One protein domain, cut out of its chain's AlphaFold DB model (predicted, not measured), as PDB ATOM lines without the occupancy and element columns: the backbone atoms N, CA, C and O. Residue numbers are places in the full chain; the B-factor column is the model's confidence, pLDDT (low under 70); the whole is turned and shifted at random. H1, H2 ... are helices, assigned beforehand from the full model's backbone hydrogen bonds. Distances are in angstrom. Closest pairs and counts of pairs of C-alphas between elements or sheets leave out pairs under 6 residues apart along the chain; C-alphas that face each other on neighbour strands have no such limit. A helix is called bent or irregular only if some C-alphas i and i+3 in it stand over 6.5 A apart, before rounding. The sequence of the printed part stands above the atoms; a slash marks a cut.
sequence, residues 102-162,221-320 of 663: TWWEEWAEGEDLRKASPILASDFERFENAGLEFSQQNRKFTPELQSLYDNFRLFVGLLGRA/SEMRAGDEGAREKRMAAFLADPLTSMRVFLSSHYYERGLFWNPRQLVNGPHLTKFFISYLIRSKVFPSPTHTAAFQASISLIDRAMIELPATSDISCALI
ATOM      1  N   THR A 102      38.498 -29.748 325.656       95.00
ATOM      2  CA  THR A 102      37.946 -28.695 326.503       95.00
ATOM      3  C   THR A 102      37.937 -27.370 325.736       95.00
ATOM      4  O   THR A 102      38.699 -27.186 324.784       95.00
ATOM      5  N   TRP A 103      37.084 -26.416 326.127       95.38
ATOM      6  CA  TRP A 103      36.940 -25.166 325.366       95.38
ATOM      7  C   TRP A 103      38.255 -24.375 325.279       95.38
ATOM      8  O   TRP A 103      38.515 -23.728 324.266       95.38
ATOM      9  N   TRP A 104      39.105 -24.447 326.309       95.81
ATOM     10  CA  TRP A 104      40.408 -23.788 326.310       95.81
ATOM     11  C   TRP A 104      41.414 -24.485 325.392       95.81
ATOM     12  O   TRP A 104      42.200 -23.801 324.742       95.81
ATOM     13  N   GLU A 105      41.380 -25.815 325.283       95.50
ATOM     14  CA  GLU A 105      42.186 -26.550 324.300       95.50
ATOM     15  C   GLU A 105      41.741 -26.193 322.871       95.50
ATOM     16  O   GLU A 105      42.579 -25.877 322.027       95.50
ATOM     17  N   GLU A 106      40.427 -26.133 322.618       93.62
ATOM     18  CA  GLU A 106      39.885 -25.701 321.322       93.62
ATOM     19  C   GLU A 106      40.271 -24.257 320.976       93.62
ATOM     20  O   GLU A 106      40.496 -23.936 319.810       93.62
ATOM     21  N   TRP A 107      40.316 -23.359 321.964       94.25
ATOM     22  CA  TRP A 107      40.710 -21.969 321.738       94.25
ATOM     23  C   TRP A 107      42.208 -21.821 321.517       94.25
ATOM     24  O   TRP A 107      42.591 -20.999 320.687       94.25
ATOM     25  N   ALA A 108      43.036 -22.601 322.220       94.25
ATOM     26  CA  ALA A 108      44.483 -22.615 322.027       94.25
ATOM     27  C   ALA A 108      44.848 -22.963 320.572       94.25
ATOM     28  O   ALA A 108      45.761 -22.360 320.003       94.25
ATOM     29  N   GLU A 109      44.085 -23.857 319.932       91.94
ATOM     30  CA  GLU A 109      44.205 -24.151 318.503       91.94
ATOM     31  C   GLU A 109      43.815 -22.939 317.632       91.94
ATOM     32  O   GLU A 109      42.660 -22.707 317.279       91.94
ATOM     33  N   GLY A 110      44.818 -22.164 317.217       87.00
ATOM     34  CA  GLY A 110      44.641 -21.030 316.306       87.00
ATOM     35  C   GLY A 110      44.553 -19.672 316.991       87.00
ATOM     36  O   GLY A 110      44.415 -18.664 316.294       87.00
ATOM     37  N   GLU A 111      44.711 -19.619 318.316       89.19
ATOM     38  CA  GLU A 111      44.846 -18.363 319.058       89.19
ATOM     39  C   GLU A 111      45.982 -17.524 318.454       89.19
ATOM     40  O   GLU A 111      45.762 -16.368 318.113       89.19
ATOM     41  N   ASP A 112      47.142 -18.126 318.165       87.12
ATOM     42  CA  ASP A 112      48.316 -17.457 317.574       87.12
ATOM     43  C   ASP A 112      48.063 -16.773 316.225       87.12
ATOM     44  O   ASP A 112      48.788 -15.856 315.836       87.12
ATOM     45  N   LEU A 113      47.029 -17.205 315.499       86.25
ATOM     46  CA  LEU A 113      46.663 -16.639 314.203       86.25
ATOM     47  C   LEU A 113      45.733 -15.426 314.336       86.25
ATOM     48  O   LEU A 113      45.579 -14.671 313.372       86.25
ATOM     49  N   ARG A 114      45.117 -15.219 315.505       85.56
ATOM     50  CA  ARG A 114      44.210 -14.096 315.759       85.56
ATOM     51  C   ARG A 114      45.028 -12.832 316.018       85.56
ATOM     52  O   ARG A 114      45.747 -12.735 317.015       85.56
ATOM     53  N   LYS A 115      44.902 -11.863 315.111       81.88
ATOM     54  CA  LYS A 115      45.503 -10.528 315.215       81.88
ATOM     55  C   LYS A 115      44.394  -9.506 315.429       81.88
ATOM     56  O   LYS A 115      43.405  -9.564 314.704       81.88
ATOM     57  N   ALA A 116      44.586  -8.585 316.368       81.19
ATOM     58  CA  ALA A 116      43.723  -7.417 316.450       81.19
ATOM     59  C   ALA A 116      43.947  -6.478 315.271       81.19
ATOM     60  O   ALA A 116      45.038  -6.407 314.687       81.19
ATOM     61  N   SER A 117      42.914  -5.699 314.981       82.75
ATOM     62  CA  SER A 117      43.048  -4.551 314.094       82.75
ATOM     63  C   SER A 117      43.879  -3.463 314.791       82.75
ATOM     64  O   SER A 117      43.589  -3.116 315.935       82.75
ATOM     65  N   PRO A 118      44.921  -2.906 314.148       78.81
ATOM     66  CA  PRO A 118      45.661  -1.792 314.724       78.81
ATOM     67  C   PRO A 118      44.759  -0.553 314.753       78.81
ATOM     68  O   PRO A 118      44.372  -0.041 313.704       78.81
ATOM     69  N   ILE A 119      44.435  -0.063 315.949       84.50
ATOM     70  CA  ILE A 119      43.631   1.150 316.136       84.50
ATOM     71  C   ILE A 119      44.530   2.248 316.712       84.50
ATOM     72  O   ILE A 119      45.163   2.080 317.756       84.50
ATOM     73  N   LEU A 120      44.584   3.391 316.027       87.38
ATOM     74  CA  LEU A 120      45.202   4.614 316.540       87.38
ATOM     75  C   LEU A 120      44.203   5.331 317.458       87.38
ATOM     76  O   LEU A 120      43.579   6.306 317.057       87.38
ATOM     77  N   ALA A 121      44.030   4.810 318.669       93.25
ATOM     78  CA  ALA A 121      43.128   5.360 319.685       93.25
ATOM     79  C   ALA A 121      43.857   5.584 321.021       93.25
ATOM     80  O   ALA A 121      45.042   5.238 321.143       93.25
ATOM     81  N   SER A 122      43.173   6.174 322.003       95.50
ATOM     82  CA  SER A 122      43.662   6.259 323.386       95.50
ATOM     83  C   SER A 122      43.809   4.868 324.019       95.50
ATOM     84  O   SER A 122      43.196   3.908 323.557       95.50
ATOM     85  N   ASP A 123      44.608   4.733 325.081       94.88
ATOM     86  CA  ASP A 123      44.794   3.439 325.761       94.88
ATOM     87  C   ASP A 123      43.461   2.858 326.273       94.88
ATOM     88  O   ASP A 123      43.232   1.653 326.167       94.88
ATOM     89  N   PHE A 124      42.549   3.715 326.737       95.56
ATOM     90  CA  PHE A 124      41.204   3.329 327.164       95.56
ATOM     91  C   PHE A 124      40.362   2.777 326.009       95.56
ATOM     92  O   PHE A 124      39.899   1.641 326.074       95.56
ATOM     93  N   GLU A 125      40.242   3.522 324.910       95.94
ATOM     94  CA  GLU A 125      39.498   3.072 323.725       95.94
ATOM     95  C   GLU A 125      40.114   1.803 323.116       95.94
ATOM     96  O   GLU A 125      39.402   0.918 322.641       95.94
ATOM     97  N   ARG A 126      41.448   1.669 323.125       95.62
ATOM     98  CA  ARG A 126      42.123   0.436 322.691       95.62
ATOM     99  C   ARG A 126      41.746  -0.743 323.576       95.62
ATOM    100  O   ARG A 126      41.515  -1.830 323.051       95.62
ATOM    101  N   PHE A 127      41.673  -0.538 324.890       96.25
ATOM    102  CA  PHE A 127      41.274  -1.578 325.829       96.25
ATOM    103  C   PHE A 127      39.817  -2.004 325.624       96.25
ATOM    104  O   PHE A 127      39.535  -3.199 325.532       96.25
ATOM    105  N   GLU A 128      38.904  -1.043 325.475       95.50
ATOM    106  CA  GLU A 128      37.489  -1.294 325.187       95.50
ATOM    107  C   GLU A 128      37.300  -2.077 323.887       95.50
ATOM    108  O   GLU A 128      36.634  -3.118 323.872       95.50
ATOM    109  N   ASN A 129      37.945  -1.618 322.811       95.50
ATOM    110  CA  ASN A 129      37.902  -2.283 321.514       95.50
ATOM    111  C   ASN A 129      38.485  -3.696 321.594       95.50
ATOM    112  O   ASN A 129      37.893  -4.628 321.053       95.50
ATOM    113  N   ALA A 130      39.589  -3.888 322.322       95.94
ATOM    114  CA  ALA A 130      40.156  -5.212 322.549       95.94
ATOM    115  C   ALA A 130      39.187  -6.133 323.309       95.94
ATOM    116  O   ALA A 130      39.073  -7.308 322.964       95.94
ATOM    117  N   GLY A 131      38.453  -5.608 324.296       95.56
ATOM    118  CA  GLY A 131      37.405  -6.335 325.017       95.56
ATOM    119  C   GLY A 131      36.255  -6.796 324.116       95.56
ATOM    120  O   GLY A 131      35.811  -7.945 324.213       95.56
ATOM    121  N   LEU A 132      35.792  -5.920 323.219       94.38
ATOM    122  CA  LEU A 132      34.746  -6.239 322.242       94.38
ATOM    123  C   LEU A 132      35.241  -7.253 321.208       94.38
ATOM    124  O   LEU A 132      34.607  -8.290 321.001       94.38
ATOM    125  N   GLU A 133      36.407  -7.004 320.619       94.94
ATOM    126  CA  GLU A 133      36.998  -7.862 319.595       94.94
ATOM    127  C   GLU A 133      37.304  -9.265 320.143       94.94
ATOM    128  O   GLU A 133      37.033 -10.269 319.477       94.94
ATOM    129  N   PHE A 134      37.768  -9.361 321.394       95.31
ATOM    130  CA  PHE A 134      37.992 -10.643 322.057       95.31
ATOM    131  C   PHE A 134      36.717 -11.501 322.095       95.31
ATOM    132  O   PHE A 134      36.778 -12.698 321.811       95.31
ATOM    133  N   SER A 135      35.553 -10.899 322.357       93.69
ATOM    134  CA  SER A 135      34.276 -11.629 322.341       93.69
ATOM    135  C   SER A 135      33.782 -11.992 320.935       93.69
ATOM    136  O   SER A 135      33.160 -13.035 320.751       93.69
ATOM    137  N   GLN A 136      34.087 -11.168 319.926       89.19
ATOM    138  CA  GLN A 136      33.515 -11.282 318.577       89.19
ATOM    139  C   GLN A 136      34.325 -12.171 317.612       89.19
ATOM    140  O   GLN A 136      33.791 -12.623 316.600       89.19
ATOM    141  N   GLN A 137      35.600 -12.460 317.899       81.56
ATOM    142  CA  GLN A 137      36.526 -13.187 317.006       81.56
ATOM    143  C   GLN A 137      36.263 -14.709 316.883       81.56
ATOM    144  O   GLN A 137      37.143 -15.534 317.149       81.56
ATOM    145  N   ASN A 138      35.070 -15.117 316.432       80.38
ATOM    146  CA  ASN A 138      34.700 -16.524 316.186       80.38
ATOM    147  C   ASN A 138      34.970 -17.464 317.380       80.38
ATOM    148  O   ASN A 138      35.159 -18.673 317.205       80.38
ATOM    149  N   ARG A 139      35.019 -16.918 318.598       90.12
ATOM    150  CA  ARG A 139      35.100 -17.690 319.833       90.12
ATOM    151  C   ARG A 139      33.687 -18.131 320.190       90.12
ATOM    152  O   ARG A 139      32.755 -17.333 320.181       90.12
ATOM    153  N   LYS A 140      33.515 -19.420 320.472       92.25
ATOM    154  CA  LYS A 140      32.242 -19.936 320.975       92.25
ATOM    155  C   LYS A 140      32.217 -19.736 322.483       92.25
ATOM    156  O   LYS A 140      32.903 -20.460 323.197       92.25
ATOM    157  N   PHE A 141      31.455 -18.753 322.944       94.69
ATOM    158  CA  PHE A 141      31.181 -18.578 324.364       94.69
ATOM    159  C   PHE A 141      30.014 -19.479 324.757       94.69
ATOM    160  O   PHE A 141      28.926 -19.383 324.190       94.69
ATOM    161  N   THR A 142      30.241 -20.369 325.721       95.00
ATOM    162  CA  THR A 142      29.131 -21.016 326.426       95.00
ATOM    163  C   THR A 142      28.448 -19.979 327.329       95.00
ATOM    164  O   THR A 142      29.098 -19.003 327.715       95.00
ATOM    165  N   PRO A 143      27.167 -20.150 327.700       94.75
ATOM    166  CA  PRO A 143      26.486 -19.214 328.601       94.75
ATOM    167  C   PRO A 143      27.226 -19.007 329.932       94.75
ATOM    168  O   PRO A 143      27.356 -17.879 330.402       94.75
ATOM    169  N   GLU A 144      27.786 -20.082 330.496       93.12
ATOM    170  CA  GLU A 144      28.605 -20.030 331.715       93.12
ATOM    171  C   GLU A 144      29.879 -19.195 331.522       93.12
ATOM    172  O   GLU A 144      30.199 -18.348 332.356       93.12
ATOM    173  N   LEU A 145      30.588 -19.400 330.405       95.81
ATOM    174  CA  LEU A 145      31.817 -18.668 330.092       95.81
ATOM    175  C   LEU A 145      31.533 -17.196 329.775       95.81
ATOM    176  O   LEU A 145      32.327 -16.329 330.132       95.81
ATOM    177  N   GLN A 146      30.397 -16.905 329.137       96.00
ATOM    178  CA  GLN A 146      29.938 -15.541 328.890       96.00
ATOM    179  C   GLN A 146      29.650 -14.816 330.207       96.00
ATOM    180  O   GLN A 146      30.142 -13.711 330.404       96.00
ATOM    181  N   SER A 147      28.936 -15.460 331.137       95.94
ATOM    182  CA  SER A 147      28.683 -14.910 332.476       95.94
ATOM    183  C   SER A 147      29.986 -14.618 333.228       95.94
ATOM    184  O   SER A 147      30.159 -13.540 333.803       95.94
ATOM    185  N   LEU A 148      30.952 -15.538 333.175       96.81
ATOM    186  CA  LEU A 148      32.272 -15.342 333.773       96.81
ATOM    187  C   LEU A 148      33.035 -14.178 333.124       96.81
ATOM    188  O   LEU A 148      33.634 -13.358 333.824       96.81
ATOM    189  N   TYR A 149      32.975 -14.068 331.795       97.44
ATOM    190  CA  TYR A 149      33.589 -12.968 331.059       97.44
ATOM    191  C   TYR A 149      32.930 -11.627 331.368       97.44
ATOM    192  O   TYR A 149      33.630 -10.637 331.549       97.44
ATOM    193  N   ASP A 150      31.610 -11.576 331.509       96.12
ATOM    194  CA  ASP A 150      30.911 -10.346 331.867       96.12
ATOM    195  C   ASP A 150      31.213  -9.922 333.311       96.12
ATOM    196  O   ASP A 150      31.442  -8.735 333.551       96.12
ATOM    197  N   ASN A 151      31.343 -10.863 334.257       96.38
ATOM    198  CA  ASN A 151      31.851 -10.565 335.605       96.38
ATOM    199  C   ASN A 151      33.266  -9.973 335.555       96.38
ATOM    200  O   ASN A 151      33.533  -8.946 336.183       96.38
ATOM    201  N   PHE A 152      34.154 -10.566 334.750       98.00
ATOM    202  CA  PHE A 152      35.491 -10.027 334.523       98.00
ATOM    203  C   PHE A 152      35.454  -8.616 333.923       98.00
ATOM    204  O   PHE A 152      36.108  -7.710 334.435       98.00
ATOM    205  N   ARG A 153      34.645  -8.389 332.882       97.25
ATOM    206  CA  ARG A 153      34.511  -7.078 332.235       97.25
ATOM    207  C   ARG A 153      33.960  -6.017 333.178       97.25
ATOM    208  O   ARG A 153      34.443  -4.887 333.145       97.25
ATOM    209  N   LEU A 154      32.983  -6.359 334.020       95.56
ATOM    210  CA  LEU A 154      32.469  -5.464 335.061       95.56
ATOM    211  C   LEU A 154      33.574  -5.079 336.051       95.56
ATOM    212  O   LEU A 154      33.686  -3.906 336.423       95.56
ATOM    213  N   PHE A 155      34.401  -6.053 336.448       97.19
ATOM    214  CA  PHE A 155      35.524  -5.846 337.357       97.19
ATOM    215  C   PHE A 155      36.593  -4.919 336.763       97.19
ATOM    216  O   PHE A 155      36.960  -3.940 337.407       97.19
ATOM    217  N   VAL A 156      37.044  -5.160 335.526       97.56
ATOM    218  CA  VAL A 156      38.085  -4.329 334.885       97.56
ATOM    219  C   VAL A 156      37.555  -3.036 334.253       97.56
ATOM    220  O   VAL A 156      38.332  -2.255 333.719       97.56
ATOM    221  N   GLY A 157      36.240  -2.792 334.275       96.31
ATOM    222  CA  GLY A 157      35.629  -1.598 333.675       96.31
ATOM    223  C   GLY A 157      35.385  -1.679 332.158       96.31
ATOM    224  O   GLY A 157      35.012  -0.690 331.540       96.31
ATOM    225  N   LEU A 158      35.516  -2.850 331.532       96.00
ATOM    226  CA  LEU A 158      35.155  -3.058 330.118       96.00
ATOM    227  C   LEU A 158      33.643  -3.125 329.877       96.00
ATOM    228  O   LEU A 158      33.190  -2.992 328.740       96.00
ATOM    229  N   LEU A 159      32.866  -3.373 330.928       94.50
ATOM    230  CA  LEU A 159      31.411  -3.314 330.916       94.50
ATOM    231  C   LEU A 159      30.995  -2.352 332.033       94.50
ATOM    232  O   LEU A 159      31.426  -2.509 333.179       94.50
ATOM    233  N   GLY A 160      30.200  -1.332 331.701       87.75
ATOM    234  CA  GLY A 160      29.504  -0.544 332.720       87.75
ATOM    235  C   GLY A 160      28.599  -1.468 333.525       87.75
ATOM    236  O   GLY A 160      28.188  -2.519 333.017       87.75
ATOM    237  N   ARG A 161      28.260  -1.119 334.774       77.81
ATOM    238  CA  ARG A 161      27.109  -1.796 335.373       77.81
ATOM    239  C   ARG A 161      25.986  -1.402 334.443       77.81
ATOM    240  O   ARG A 161      25.680  -0.223 334.337       77.81
ATOM    241  N   ALA A 162      25.437  -2.357 333.696       60.59
ATOM    242  CA  ALA A 162      24.198  -2.105 333.000       60.59
ATOM    243  C   ALA A 162      23.243  -1.722 334.125       60.59
ATOM    244  O   ALA A 162      22.761  -2.602 334.838       60.59
ATOM    245  N   SER A 221      20.309  10.846 334.341       67.25
ATOM    246  CA  SER A 221      21.521  11.323 333.665       67.25
ATOM    247  C   SER A 221      22.707  11.390 334.634       67.25
ATOM    248  O   SER A 221      23.799  10.914 334.317       67.25
ATOM    249  N   GLU A 222      22.488  11.891 335.854       68.69
ATOM    250  CA  GLU A 222      23.534  11.987 336.883       68.69
ATOM    251  C   GLU A 222      23.985  10.611 337.391       68.69
ATOM    252  O   GLU A 222      25.187  10.370 337.533       68.69
ATOM    253  N   MET A 223      23.055   9.664 337.576       64.94
ATOM    254  CA  MET A 223      23.414   8.285 337.933       64.94
ATOM    255  C   MET A 223      24.252   7.594 336.846       64.94
ATOM    256  O   MET A 223      25.187   6.861 337.173       64.94
ATOM    257  N   ARG A 224      23.970   7.853 335.560       69.88
ATOM    258  CA  ARG A 224      24.775   7.315 334.449       69.88
ATOM    259  C   ARG A 224      26.179   7.912 334.408       69.88
ATOM    260  O   ARG A 224      27.138   7.166 334.229       69.88
ATOM    261  N   ALA A 225      26.315   9.221 334.622       73.25
ATOM    262  CA  ALA A 225      27.624   9.875 334.680       73.25
ATOM    263  C   ALA A 225      28.493   9.330 335.834       73.25
ATOM    264  O   ALA A 225      29.705   9.163 335.679       73.25
ATOM    265  N   GLY A 226      27.873   8.995 336.973       79.94
ATOM    266  CA  GLY A 226      28.556   8.362 338.102       79.94
ATOM    267  C   GLY A 226      29.112   6.967 337.789       79.94
ATOM    268  O   GLY A 226      30.242   6.662 338.184       79.94
ATOM    269  N   ASP A 227      28.359   6.130 337.064       83.00
ATOM    270  CA  ASP A 227      28.828   4.783 336.704       83.00
ATOM    271  C   ASP A 227      29.939   4.818 335.649       83.00
ATOM    272  O   ASP A 227      30.911   4.072 335.785       83.00
ATOM    273  N   GLU A 228      29.872   5.730 334.672       87.25
ATOM    274  CA  GLU A 228      30.936   5.892 333.671       87.25
ATOM    275  C   GLU A 228      32.254   6.327 334.327       87.25
ATOM    276  O   GLU A 228      33.299   5.713 334.115       87.25
ATOM    277  N   GLY A 229      32.205   7.289 335.257       90.94
ATOM    278  CA  GLY A 229      33.390   7.682 336.024       90.94
ATOM    279  C   GLY A 229      33.938   6.554 336.911       90.94
ATOM    280  O   GLY A 229      35.150   6.424 337.090       90.94
ATOM    281  N   ALA A 230      33.076   5.701 337.475       90.56
ATOM    282  CA  ALA A 230      33.515   4.527 338.232       90.56
ATOM    283  C   ALA A 230      34.119   3.444 337.323       90.56
ATOM    284  O   ALA A 230      35.057   2.751 337.726       90.56
ATOM    285  N   ARG A 231      33.586   3.296 336.109       94.06
ATOM    286  CA  ARG A 231      34.061   2.384 335.070       94.06
ATOM    287  C   ARG A 231      35.453   2.783 334.583       94.06
ATOM    288  O   ARG A 231      36.356   1.948 334.635       94.06
ATOM    289  N   GLU A 232      35.655   4.047 334.224       94.25
ATOM    290  CA  GLU A 232      36.966   4.584 333.838       94.25
ATOM    291  C   GLU A 232      37.998   4.423 334.961       94.25
ATOM    292  O   GLU A 232      39.128   4.016 334.700       94.25
ATOM    293  N   LYS A 233      37.614   4.640 336.228       95.44
ATOM    294  CA  LYS A 233      38.498   4.402 337.385       95.44
ATOM    295  C   LYS A 233      38.933   2.941 337.510       95.44
ATOM    296  O   LYS A 233      40.102   2.690 337.797       95.44
ATOM    297  N   ARG A 234      38.025   1.979 337.297       95.88
ATOM    298  CA  ARG A 234      38.361   0.539 337.306       95.88
ATOM    299  C   ARG A 234      39.309   0.186 336.163       95.88
ATOM    300  O   ARG A 234      40.299  -0.504 336.385       95.88
ATOM    301  N   MET A 235      39.046   0.728 334.978       97.06
ATOM    302  CA  MET A 235      39.894   0.548 333.805       97.06
ATOM    303  C   MET A 235      41.291   1.145 334.022       97.06
ATOM    304  O   MET A 235      42.292   0.482 333.765       97.06
ATOM    305  N   ALA A 236      41.372   2.352 334.582       96.69
ATOM    306  CA  ALA A 236      42.631   3.008 334.918       96.69
ATOM    307  C   ALA A 236      43.422   2.220 335.972       96.69
ATOM    308  O   ALA A 236      44.627   2.041 335.818       96.69
ATOM    309  N   ALA A 237      42.752   1.704 337.009       96.62
ATOM    310  CA  ALA A 237      43.380   0.863 338.026       96.62
ATOM    311  C   ALA A 237      43.937  -0.443 337.431       96.62
ATOM    312  O   ALA A 237      45.066  -0.822 337.744       96.62
ATOM    313  N   PHE A 238      43.187  -1.085 336.527       97.69
ATOM    314  CA  PHE A 238      43.644  -2.285 335.826       97.69
ATOM    315  C   PHE A 238      44.861  -2.017 334.938       97.69
ATOM    316  O   PHE A 238      45.809  -2.796 334.960       97.69
ATOM    317  N   LEU A 239      44.859  -0.924 334.171       96.94
ATOM    318  CA  LEU A 239      45.982  -0.583 333.293       96.94
ATOM    319  C   LEU A 239      47.225  -0.126 334.073       96.94
ATOM    320  O   LEU A 239      48.342  -0.404 333.642       96.94
ATOM    321  N   ALA A 240      47.041   0.530 335.222       97.31
ATOM    322  CA  ALA A 240      48.139   0.951 336.089       97.31
ATOM    323  C   ALA A 240      48.846  -0.238 336.758       97.31
ATOM    324  O   ALA A 240      50.075  -0.254 336.830       97.31
ATOM    325  N   ASP A 241      48.082  -1.226 337.236       97.38
ATOM    326  CA  ASP A 241      48.618  -2.438 337.858       97.38
ATOM    327  C   ASP A 241      47.746  -3.671 337.531       97.38
ATOM    328  O   ASP A 241      46.856  -4.062 338.308       97.38
ATOM    329  N   PRO A 242      47.994  -4.323 336.377       97.31
ATOM    330  CA  PRO A 242      47.235  -5.502 335.982       97.31
ATOM    331  C   PRO A 242      47.550  -6.707 336.870       97.31
ATOM    332  O   PRO A 242      46.717  -7.603 337.002       97.31
ATOM    333  N   LEU A 243      48.725  -6.757 337.507       95.88
ATOM    334  CA  LEU A 243      49.108  -7.851 338.401       95.88
ATOM    335  C   LEU A 243      48.257  -7.821 339.672       95.88
ATOM    336  O   LEU A 243      47.607  -8.816 340.001       95.88
ATOM    337  N   THR A 244      48.205  -6.674 340.350       94.25
ATOM    338  CA  THR A 244      47.359  -6.494 341.538       94.25
ATOM    339  C   THR A 244      45.885  -6.641 341.191       94.25
ATOM    340  O   THR A 244      45.141  -7.283 341.929       94.25
ATOM    341  N   SER A 245      45.455  -6.149 340.032       96.25
ATOM    342  CA  SER A 245      44.068  -6.326 339.601       96.25
ATOM    343  C   SER A 245      43.707  -7.795 339.362       96.25
ATOM    344  O   SER A 245      42.618  -8.213 339.746       96.25
ATOM    345  N   MET A 246      44.608  -8.610 338.796       97.50
ATOM    346  CA  MET A 246      44.368 -10.054 338.641       97.50
ATOM    347  C   MET A 246      44.393 -10.795 339.972       97.50
ATOM    348  O   MET A 246      43.586 -11.705 340.157       97.50
ATOM    349  N   ARG A 247      45.239 -10.369 340.921       93.44
ATOM    350  CA  ARG A 247      45.173 -10.855 342.306       93.44
ATOM    351  C   ARG A 247      43.790 -10.620 342.871       93.44
ATOM    352  O   ARG A 247      43.146 -11.593 343.228       93.44
ATOM    353  N   VAL A 248      43.318  -9.372 342.900       92.19
ATOM    354  CA  VAL A 248      42.005  -8.993 343.459       92.19
ATOM    355  C   VAL A 248      40.858  -9.716 342.743       92.19
ATOM    356  O   VAL A 248      39.946 -10.228 343.392       92.19
ATOM    357  N   PHE A 249      40.923  -9.819 341.411       96.06
ATOM    358  CA  PHE A 249      39.904 -10.512 340.628       96.06
ATOM    359  C   PHE A 249      39.796 -11.987 341.015       96.06
ATOM    360  O   PHE A 249      38.729 -12.430 341.414       96.06
ATOM    361  N   LEU A 250      40.897 -12.739 340.968       95.44
ATOM    362  CA  LEU A 250      40.924 -14.177 341.269       95.44
ATOM    363  C   LEU A 250      40.878 -14.483 342.781       95.44
ATOM    364  O   LEU A 250      41.146 -15.612 343.190       95.44
ATOM    365  N   SER A 251      40.581 -13.476 343.611       89.62
ATOM    366  CA  SER A 251      40.585 -13.553 345.071       89.62
ATOM    367  C   SER A 251      39.276 -13.078 345.701       89.62
ATOM    368  O   SER A 251      38.259 -13.768 345.625       89.62
ATOM    369  N   SER A 252      39.292 -11.895 346.320       86.88
ATOM    370  CA  SER A 252      38.164 -11.294 347.017       86.88
ATOM    371  C   SER A 252      36.968 -11.144 346.093       86.88
ATOM    372  O   SER A 252      35.854 -11.438 346.506       86.88
ATOM    373  N   HIS A 253      37.183 -10.796 344.821       93.12
ATOM    374  CA  HIS A 253      36.080 -10.678 343.878       93.12
ATOM    375  C   HIS A 253      35.417 -12.032 343.574       93.12
ATOM    376  O   HIS A 253      34.191 -12.092 343.497       93.12
ATOM    377  N   TYR A 254      36.183 -13.126 343.452       92.75
ATOM    378  CA  TYR A 254      35.611 -14.473 343.278       92.75
ATOM    379  C   TYR A 254      34.788 -14.892 344.486       92.75
ATOM    380  O   TYR A 254      33.704 -15.452 344.327       92.75
ATOM    381  N   TYR A 255      35.300 -14.597 345.677       87.19
ATOM    382  CA  TYR A 255      34.613 -14.883 346.926       87.19
ATOM    383  C   TYR A 255      33.312 -14.072 347.052       87.19
ATOM    384  O   TYR A 255      32.241 -14.649 347.212       87.19
ATOM    385  N   GLU A 256      33.375 -12.746 346.884       87.44
ATOM    386  CA  GLU A 256      32.226 -11.830 346.985       87.44
ATOM    387  C   GLU A 256      31.134 -12.110 345.947       87.44
ATOM    388  O   GLU A 256      29.951 -11.910 346.217       87.44
ATOM    389  N   ARG A 257      31.512 -12.564 344.746       93.00
ATOM    390  CA  ARG A 257      30.565 -12.917 343.676       93.00
ATOM    391  C   ARG A 257      30.063 -14.355 343.748       93.00
ATOM    392  O   ARG A 257      29.300 -14.754 342.875       93.00
ATOM    393  N   GLY A 258      30.505 -15.134 344.734       91.00
ATOM    394  CA  GLY A 258      30.159 -16.548 344.860       91.00
ATOM    395  C   GLY A 258      30.742 -17.443 343.760       91.00
ATOM    396  O   GLY A 258      30.416 -18.624 343.703       91.00
ATOM    397  N   LEU A 259      31.636 -16.924 342.908       92.38
ATOM    398  CA  LEU A 259      32.345 -17.715 341.892       92.38
ATOM    399  C   LEU A 259      33.269 -18.749 342.540       92.38
ATOM    400  O   LEU A 259      33.541 -19.793 341.957       92.38
ATOM    401  N   PHE A 260      33.729 -18.454 343.755       87.94
ATOM    402  CA  PHE A 260      34.585 -19.326 344.545       87.94
ATOM    403  C   PHE A 260      33.924 -20.664 344.913       87.94
ATOM    404  O   PHE A 260      34.620 -21.652 345.101       87.94
ATOM    405  N   TRP A 261      32.591 -20.713 344.983       86.88
ATOM    406  CA  TRP A 261      31.842 -21.913 345.369       86.88
ATOM    407  C   TRP A 261      31.480 -22.809 344.184       86.88
ATOM    408  O   TRP A 261      30.888 -23.864 344.373       86.88
ATOM    409  N   ASN A 262      31.823 -22.400 342.959       92.50
ATOM    410  CA  ASN A 262      31.553 -23.173 341.758       92.50
ATOM    411  C   ASN A 262      32.870 -23.749 341.194       92.50
ATOM    412  O   ASN A 262      33.660 -22.998 340.607       92.50
ATOM    413  N   PRO A 263      33.096 -25.076 341.282       92.38
ATOM    414  CA  PRO A 263      34.325 -25.714 340.804       92.38
ATOM    415  C   PRO A 263      34.632 -25.429 339.328       92.38
ATOM    416  O   PRO A 263      35.790 -25.240 338.949       92.38
ATOM    417  N   ARG A 264      33.600 -25.314 338.476       94.06
ATOM    418  CA  ARG A 264      33.786 -24.984 337.054       94.06
ATOM    419  C   ARG A 264      34.352 -23.580 336.877       94.06
ATOM    420  O   ARG A 264      35.186 -23.372 335.999       94.06
ATOM    421  N   GLN A 265      33.934 -22.621 337.701       95.94
ATOM    422  CA  GLN A 265      34.422 -21.240 337.632       95.94
ATOM    423  C   GLN A 265      35.870 -21.122 338.121       95.94
ATOM    424  O   GLN A 265      36.649 -20.367 337.537       95.94
ATOM    425  N   LEU A 266      36.262 -21.925 339.116       94.94
ATOM    426  CA  LEU A 266      37.645 -22.010 339.601       94.94
ATOM    427  C   LEU A 266      38.616 -22.529 338.529       94.94
ATOM    428  O   LEU A 266      39.764 -22.087 338.477       94.94
ATOM    429  N   VAL A 267      38.150 -23.408 337.638       96.44
ATOM    430  CA  VAL A 267      38.918 -23.872 336.471       96.44
ATOM    431  C   VAL A 267      38.846 -22.863 335.319       96.44
ATOM    432  O   VAL A 267      39.876 -22.447 334.786       96.44
ATOM    433  N   ASN A 268      37.642 -22.445 334.919       97.25
ATOM    434  CA  ASN A 268      37.422 -21.631 333.719       97.25
ATOM    435  C   ASN A 268      37.966 -20.202 333.851       97.25
ATOM    436  O   ASN A 268      38.428 -19.619 332.870       97.25
ATOM    437  N   GLY A 269      37.926 -19.644 335.056       97.25
ATOM    438  CA  GLY A 269      38.293 -18.269 335.362       97.25
ATOM    439  C   GLY A 269      39.732 -17.891 335.017       97.25
ATOM    440  O   GLY A 269      39.959 -16.990 334.197       97.25
ATOM    441  N   PRO A 270      40.721 -18.596 335.589       97.88
ATOM    442  CA  PRO A 270      42.127 -18.431 335.236       97.88
ATOM    443  C   PRO A 270      42.396 -18.644 333.743       97.88
ATOM    444  O   PRO A 270      43.084 -17.838 333.125       97.88
ATOM    445  N   HIS A 271      41.797 -19.664 333.119       98.00
ATOM    446  CA  HIS A 271      41.967 -19.893 331.681       98.00
ATOM    447  C   HIS A 271      41.467 -18.699 330.860       98.00
ATOM    448  O   HIS A 271      42.191 -18.185 330.006       98.00
ATOM    449  N   LEU A 272      40.253 -18.215 331.138       97.88
ATOM    450  CA  LEU A 272      39.645 -17.096 330.420       97.88
ATOM    451  C   LEU A 272      40.492 -15.824 330.533       97.88
ATOM    452  O   LEU A 272      40.777 -15.174 329.526       97.88
ATOM    453  N   THR A 273      40.919 -15.487 331.750       98.12
ATOM    454  CA  THR A 273      41.757 -14.305 331.995       98.12
ATOM    455  C   THR A 273      43.137 -14.443 331.353       98.12
ATOM    456  O   THR A 273      43.613 -13.484 330.745       98.12
ATOM    457  N   LYS A 274      43.743 -15.641 331.365       97.94
ATOM    458  CA  LYS A 274      44.995 -15.920 330.644       97.94
ATOM    459  C   LYS A 274      44.851 -15.689 329.145       97.94
ATOM    460  O   LYS A 274      45.708 -15.027 328.557       97.94
ATOM    461  N   PHE A 275      43.782 -16.195 328.521       97.50
ATOM    462  CA  PHE A 275      43.514 -15.963 327.098       97.50
ATOM    463  C   PHE A 275      43.335 -14.482 326.794       97.50
ATOM    464  O   PHE A 275      43.907 -13.993 325.821       97.50
ATOM    465  N   PHE A 276      42.585 -13.763 327.630       97.69
ATOM    466  CA  PHE A 276      42.365 -12.336 327.438       97.69
ATOM    467  C   PHE A 276      43.669 -11.533 327.544       97.69
ATOM    468  O   PHE A 276      43.990 -10.765 326.642       97.69
ATOM    469  N   ILE A 277      44.479 -11.749 328.583       98.00
ATOM    470  CA  ILE A 277      45.757 -11.035 328.740       98.00
ATOM    471  C   ILE A 277      46.747 -11.412 327.630       98.00
ATOM    472  O   ILE A 277      47.396 -10.538 327.052       98.00
ATOM    473  N   SER A 278      46.822 -12.694 327.265       96.94
ATOM    474  CA  SER A 278      47.658 -13.150 326.144       96.94
ATOM    475  C   SER A 278      47.223 -12.513 324.824       96.94
ATOM    476  O   SER A 278      48.065 -12.136 324.007       96.94
ATOM    477  N   TYR A 279      45.912 -12.339 324.633       96.44
ATOM    478  CA  TYR A 279      45.356 -11.613 323.503       96.44
ATOM    479  C   TYR A 279      45.824 -10.153 323.489       96.44
ATOM    480  O   TYR A 279      46.307  -9.708 322.449       96.44
ATOM    481  N   LEU A 280      45.776  -9.434 324.619       96.31
ATOM    482  CA  LEU A 280      46.263  -8.046 324.705       96.31
ATOM    483  C   LEU A 280      47.736  -7.920 324.286       96.31
ATOM    484  O   LEU A 280      48.082  -7.013 323.523       96.31
ATOM    485  N   ILE A 281      48.584  -8.850 324.745       96.31
ATOM    486  CA  ILE A 281      50.017  -8.892 324.414       96.31
ATOM    487  C   ILE A 281      50.222  -9.179 322.922       96.31
ATOM    488  O   ILE A 281      50.897  -8.413 322.230       96.31
ATOM    489  N   ARG A 282      49.641 -10.267 322.400       94.94
ATOM    490  CA  ARG A 282      49.860 -10.695 321.005       94.94
ATOM    491  C   ARG A 282      49.346  -9.663 320.009       94.94
ATOM    492  O   ARG A 282      50.003  -9.381 319.008       94.94
ATOM    493  N   SER A 283      48.187  -9.091 320.300       94.75
ATOM    494  CA  SER A 283      47.556  -8.055 319.491       94.75
ATOM    495  C   SER A 283      48.250  -6.698 319.595       94.75
ATOM    496  O   SER A 283      47.882  -5.784 318.863       94.75
ATOM    497  N   LYS A 284      49.254  -6.561 320.477       95.12
ATOM    498  CA  LYS A 284      49.965  -5.306 320.748       95.12
ATOM    499  C   LYS A 284      48.997  -4.149 320.994       95.12
ATOM    500  O   LYS A 284      49.216  -3.042 320.501       95.12
ATOM    501  N   VAL A 285      47.927  -4.421 321.751       95.44
ATOM    502  CA  VAL A 285      46.900  -3.420 322.092       95.44
ATOM    503  C   VAL A 285      47.581  -2.198 322.705       95.44
ATOM    504  O   VAL A 285      47.338  -1.067 322.287       95.44
ATOM    505  N   PHE A 286      48.546  -2.449 323.591       95.62
ATOM    506  CA  PHE A 286      49.414  -1.432 324.164       95.62
ATOM    507  C   PHE A 286      50.833  -1.576 323.599       95.62
ATOM    508  O   PHE A 286      51.476  -2.602 323.826       95.62
ATOM    509  N   PRO A 287      51.361  -0.564 322.891       92.12
ATOM    510  CA  PRO A 287      52.710  -0.619 322.328       92.12
ATOM    511  C   PRO A 287      53.809  -0.436 323.387       92.12
ATOM    512  O   PRO A 287      54.977  -0.693 323.108       92.12
ATOM    513  N   SER A 288      53.452   0.027 324.590       95.31
ATOM    514  CA  SER A 288      54.409   0.260 325.670       95.31
ATOM    515  C   SER A 288      54.983  -1.063 326.207       95.31
ATOM    516  O   SER A 288      54.213  -1.949 326.602       95.31
ATOM    517  N   PRO A 289      56.321  -1.203 326.291       95.88
ATOM    518  CA  PRO A 289      56.952  -2.403 326.836       95.88
ATOM    519  C   PRO A 289      56.636  -2.598 328.323       95.88
ATOM    520  O   PRO A 289      56.555  -3.737 328.778       95.88
ATOM    521  N   THR A 290      56.382  -1.515 329.066       96.44
ATOM    522  CA  THR A 290      56.007  -1.570 330.486       96.44
ATOM    523  C   THR A 290      54.695  -2.323 330.688       96.44
ATOM    524  O   THR A 290      54.626  -3.212 331.532       96.44
ATOM    525  N   HIS A 291      53.677  -2.038 329.866       95.69
ATOM    526  CA  HIS A 291      52.404  -2.762 329.917       95.69
ATOM    527  C   HIS A 291      52.602  -4.242 329.573       95.69
ATOM    528  O   HIS A 291      52.067  -5.110 330.251       95.69
ATOM    529  N   THR A 292      53.420  -4.543 328.560       96.44
ATOM    530  CA  THR A 292      53.701  -5.935 328.170       96.44
ATOM    531  C   THR A 292      54.375  -6.715 329.301       96.44
ATOM    532  O   THR A 292      53.951  -7.829 329.593       96.44
ATOM    533  N   ALA A 293      55.372  -6.129 329.971       97.25
ATOM    534  CA  ALA A 293      56.036  -6.753 331.115       97.25
ATOM    535  C   ALA A 293      55.067  -6.983 332.291       97.25
ATOM    536  O   ALA A 293      55.057  -8.062 332.880       97.25
ATOM    537  N   ALA A 294      54.204  -6.004 332.590       96.56
ATOM    538  CA  ALA A 294      53.193  -6.136 333.635       96.56
ATOM    539  C   ALA A 294      52.172  -7.246 333.316       96.56
ATOM    540  O   ALA A 294      51.877  -8.078 334.170       96.56
ATOM    541  N   PHE A 295      51.698  -7.331 332.068       97.75
ATOM    542  CA  PHE A 295      50.810  -8.410 331.625       97.75
ATOM    543  C   PHE A 295      51.482  -9.788 331.648       97.75
ATOM    544  O   PHE A 295      50.834 -10.773 331.993       97.75
ATOM    545  N   GLN A 296      52.774  -9.880 331.322       97.56
ATOM    546  CA  GLN A 296      53.532 -11.128 331.454       97.56
ATOM    547  C   GLN A 296      53.633 -11.574 332.917       97.56
ATOM    548  O   GLN A 296      53.411 -12.749 333.206       97.56
ATOM    549  N   ALA A 297      53.876 -10.642 333.845       96.44
ATOM    550  CA  ALA A 297      53.841 -10.937 335.276       96.44
ATOM    551  C   ALA A 297      52.447 -11.417 335.726       96.44
ATOM    552  O   ALA A 297      52.343 -12.390 336.476       96.44
ATOM    553  N   SER A 298      51.369 -10.800 335.221       96.75
ATOM    554  CA  SER A 298      49.998 -11.271 335.456       96.75
ATOM    555  C   SER A 298      49.771 -12.691 334.933       96.75
ATOM    556  O   SER A 298      49.105 -13.469 335.606       96.75
ATOM    557  N   ILE A 299      50.329 -13.066 333.775       97.56
ATOM    558  CA  ILE A 299      50.223 -14.438 333.253       97.56
ATOM    559  C   ILE A 299      50.896 -15.434 334.199       97.56
ATOM    560  O   ILE A 299      50.280 -16.444 334.520       97.56
ATOM    561  N   SER A 300      52.096 -15.140 334.712       95.94
ATOM    562  CA  SER A 300      52.761 -16.021 335.686       95.94
ATOM    563  C   SER A 300      51.935 -16.215 336.960       95.94
ATOM    564  O   SER A 300      51.909 -17.306 337.526       95.94
ATOM    565  N   LEU A 301      51.223 -15.174 337.399       94.88
ATOM    566  CA  LEU A 301      50.281 -15.277 338.509       94.88
ATOM    567  C   LEU A 301      49.070 -16.151 338.160       94.88
ATOM    568  O   LEU A 301      48.686 -17.014 338.947       94.88
ATOM    569  N   ILE A 302      48.484 -15.943 336.981       96.88
ATOM    570  CA  ILE A 302      47.338 -16.721 336.511       96.88
ATOM    571  C   ILE A 302      47.715 -18.198 336.345       96.88
ATOM    572  O   ILE A 302      46.924 -19.060 336.707       96.88
ATOM    573  N   ASP A 303      48.930 -18.504 335.890       95.88
ATOM    574  CA  ASP A 303      49.431 -19.878 335.775       95.88
ATOM    575  C   ASP A 303      49.455 -20.600 337.123       95.88
ATOM    576  O   ASP A 303      49.099 -21.774 337.207       95.88
ATOM    577  N   ARG A 304      49.801 -19.893 338.204       93.00
ATOM    578  CA  ARG A 304      49.666 -20.444 339.558       93.00
ATOM    579  C   ARG A 304      48.206 -20.580 339.959       93.00
ATOM    580  O   ARG A 304      47.831 -21.598 340.531       93.00
ATOM    581  N   ALA A 305      47.367 -19.605 339.615       94.44
ATOM    582  CA  ALA A 305      45.939 -19.663 339.904       94.44
ATOM    583  C   ALA A 305      45.231 -20.842 339.231       94.44
ATOM    584  O   ALA A 305      44.339 -21.432 339.834       94.44
ATOM    585  N   MET A 306      45.666 -21.235 338.032       95.69
ATOM    586  CA  MET A 306      45.182 -22.431 337.336       95.69
ATOM    587  C   MET A 306      45.434 -23.726 338.124       95.69
ATOM    588  O   MET A 306      44.735 -24.708 337.896       95.69
ATOM    589  N   ILE A 307      46.413 -23.735 339.032       93.62
ATOM    590  CA  ILE A 307      46.738 -24.875 339.899       93.62
ATOM    591  C   ILE A 307      46.040 -24.715 341.256       93.62
ATOM    592  O   ILE A 307      45.378 -25.632 341.734       93.62
ATOM    593  N   GLU A 308      46.172 -23.542 341.875       92.12
ATOM    594  CA  GLU A 308      45.759 -23.311 343.262       92.12
ATOM    595  C   GLU A 308      44.243 -23.134 343.439       92.12
ATOM    596  O   GLU A 308      43.710 -23.546 344.469       92.12
ATOM    597  N   LEU A 309      43.525 -22.546 342.471       92.00
ATOM    598  CA  LEU A 309      42.070 -22.359 342.586       92.00
ATOM    599  C   LEU A 309      41.289 -23.677 342.470       92.00
ATOM    600  O   LEU A 309      40.427 -23.913 343.312       92.00
ATOM    601  N   PRO A 310      41.570 -24.580 341.514       93.38
ATOM    602  CA  PRO A 310      40.934 -25.897 341.525       93.38
ATOM    603  C   PRO A 310      41.301 -26.700 342.780       93.38
ATOM    604  O   PRO A 310      40.419 -27.251 343.435       93.38
ATOM    605  N   ALA A 311      42.577 -26.666 343.186       90.75
ATOM    606  CA  ALA A 311      43.034 -27.323 344.411       90.75
ATOM    607  C   ALA A 311      42.310 -26.804 345.660       90.75
ATOM    608  O   ALA A 311      42.017 -27.568 346.569       90.75
ATOM    609  N   THR A 312      41.973 -25.515 345.699       86.69
ATOM    610  CA  THR A 312      41.165 -24.909 346.764       86.69
ATOM    611  C   THR A 312      39.797 -25.585 346.895       86.69
ATOM    612  O   THR A 312      39.403 -25.927 348.012       86.69
ATOM    613  N   SER A 313      39.111 -25.836 345.774       86.75
ATOM    614  CA  SER A 313      37.852 -26.593 345.758       86.75
ATOM    615  C   SER A 313      38.061 -27.997 346.304       86.75
ATOM    616  O   SER A 313      37.385 -28.396 347.251       86.75
ATOM    617  N   ASP A 314      39.042 -28.714 345.753       88.38
ATOM    618  CA  ASP A 314      39.317 -30.100 346.125       88.38
ATOM    619  C   ASP A 314      39.645 -30.216 347.614       88.38
ATOM    620  O   ASP A 314      39.140 -31.100 348.299       88.38
ATOM    621  N   ILE A 315      40.448 -29.291 348.141       85.44
ATOM    622  CA  ILE A 315      40.791 -29.210 349.558       85.44
ATOM    623  C   ILE A 315      39.553 -28.919 350.394       85.44
ATOM    624  O   ILE A 315      39.370 -29.569 351.414       85.44
ATOM    625  N   SER A 316      38.703 -27.972 349.994       81.00
ATOM    626  CA  SER A 316      37.494 -27.643 350.758       81.00
ATOM    627  C   SER A 316      36.517 -28.822 350.829       81.00
ATOM    628  O   SER A 316      36.005 -29.123 351.907       81.00
ATOM    629  N   CYS A 317      36.344 -29.554 349.724       80.81
ATOM    630  CA  CYS A 317      35.515 -30.753 349.669       80.81
ATOM    631  C   CYS A 317      36.139 -31.903 350.463       80.81
ATOM    632  O   CYS A 317      35.440 -32.631 351.166       80.81
ATOM    633  N   ALA A 318      37.458 -32.068 350.369       81.38
ATOM    634  CA  ALA A 318      38.137 -33.209 350.955       81.38
ATOM    635  C   ALA A 318      38.497 -33.019 352.436       81.38
ATOM    636  O   ALA A 318      38.622 -34.013 353.144       81.38
ATOM    637  N   LEU A 319      38.620 -31.775 352.923       69.75
ATOM    638  CA  LEU A 319      38.900 -31.449 354.328       69.75
ATOM    639  C   LEU A 319      37.678 -31.487 355.245       69.75
ATOM    640  O   LEU A 319      37.857 -31.495 356.465       69.75
ATOM    641  N   ILE A 320      36.464 -31.659 354.710       66.38
ATOM    642  CA  ILE A 320      35.350 -32.269 355.466       66.38
ATOM    643  C   ILE A 320      35.633 -33.778 355.589       66.38
ATOM    644  O   ILE A 320      34.830 -34.648 355.241       66.38
TER     645      ILE A 320
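AT A GLANCE: This is residues 102 to 162 and 221 to 320 of the 663 residues of an uncharacterized protein of Sistotremastrum suecicum HHB10207 ss-3 (UniProt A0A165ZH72). The long helix H7 and H6 run side by side as a helical hairpin, and H5 beside H7 completes an up-and-down bundle of three, each running against the one before it. H3 crosses H6 steeply, H2 runs opposite to H3, H4 crosses the end of H3, and H1 lies near H6. The printed part has 161 residues with seven named helices, H1 to H7 in chain order, and no named strand: all helix. It is compact, with a radius of gyration of the C-alphas of 15.9 A and spans of 53 by 42 by 30 A.

HOW THE PARTS SIT: H7, residues 289 to 319, touches H6, residues 263 to 282, opposite ways at 9 degrees, a shallow tilt; their closest C-alphas, Leu 266 and Leu 309, are 5.3 A apart. With residues 294 to 305 alone, H7 touches H5, residues 242 to 256, closest at the C-alphas of Leu 243 and Ser 298, 4.6 A. H3, residues 143 to 156, touches H6 at a steep tilt of 59 degrees, closest at the C-alphas of Leu 148 and Gly 269, 6.9 A. H4, residues 221 to 240, touches H3 about perpendicular, at 88 degrees, closest at the C-alphas of Met 235 and Val 156, 5.3 A. H2, residues 123 to 136, only just touches H6, with 3 pairs of C-alphas within 8 A, the closest Ala 130 and Leu 280 at 7.1 A. H1, residues 103 to 108, is close to H6 but not clearly touching, with the C-alphas of Trp 104 and His 271 closest at 6.8 A. Every O i to N i+4 pair is within hydrogen-bond range in H1, H2, H3 and H4; H5 has 9 of 11, H6 14 of 16 and H7 25 of 27.

IN THESE COORDINATES: H7 is 43.9 A long, with a kink of 29 degrees near residue 304, and its C-alpha 319 is at (38.900, -31.449, 354.328). H6 is 29.3 A long and H4 28.7 A. H5 is only just irregular: C-alphas 249 and 252 are 6.7 A apart. H1 begins at C-alpha 103, (36.940, -25.166, 325.366).

THE WHOLE: The C-alphas farthest apart, Leu 120 and Ile 320, are 54.5 A apart. Residues 163 to 220 are not printed, and C-alphas 162 and 221 across the cut are 13.7 A apart. The link from H1 to H2 is long. The pLDDT is under 70 at residues 162, 221 to 224 and 319 to 320.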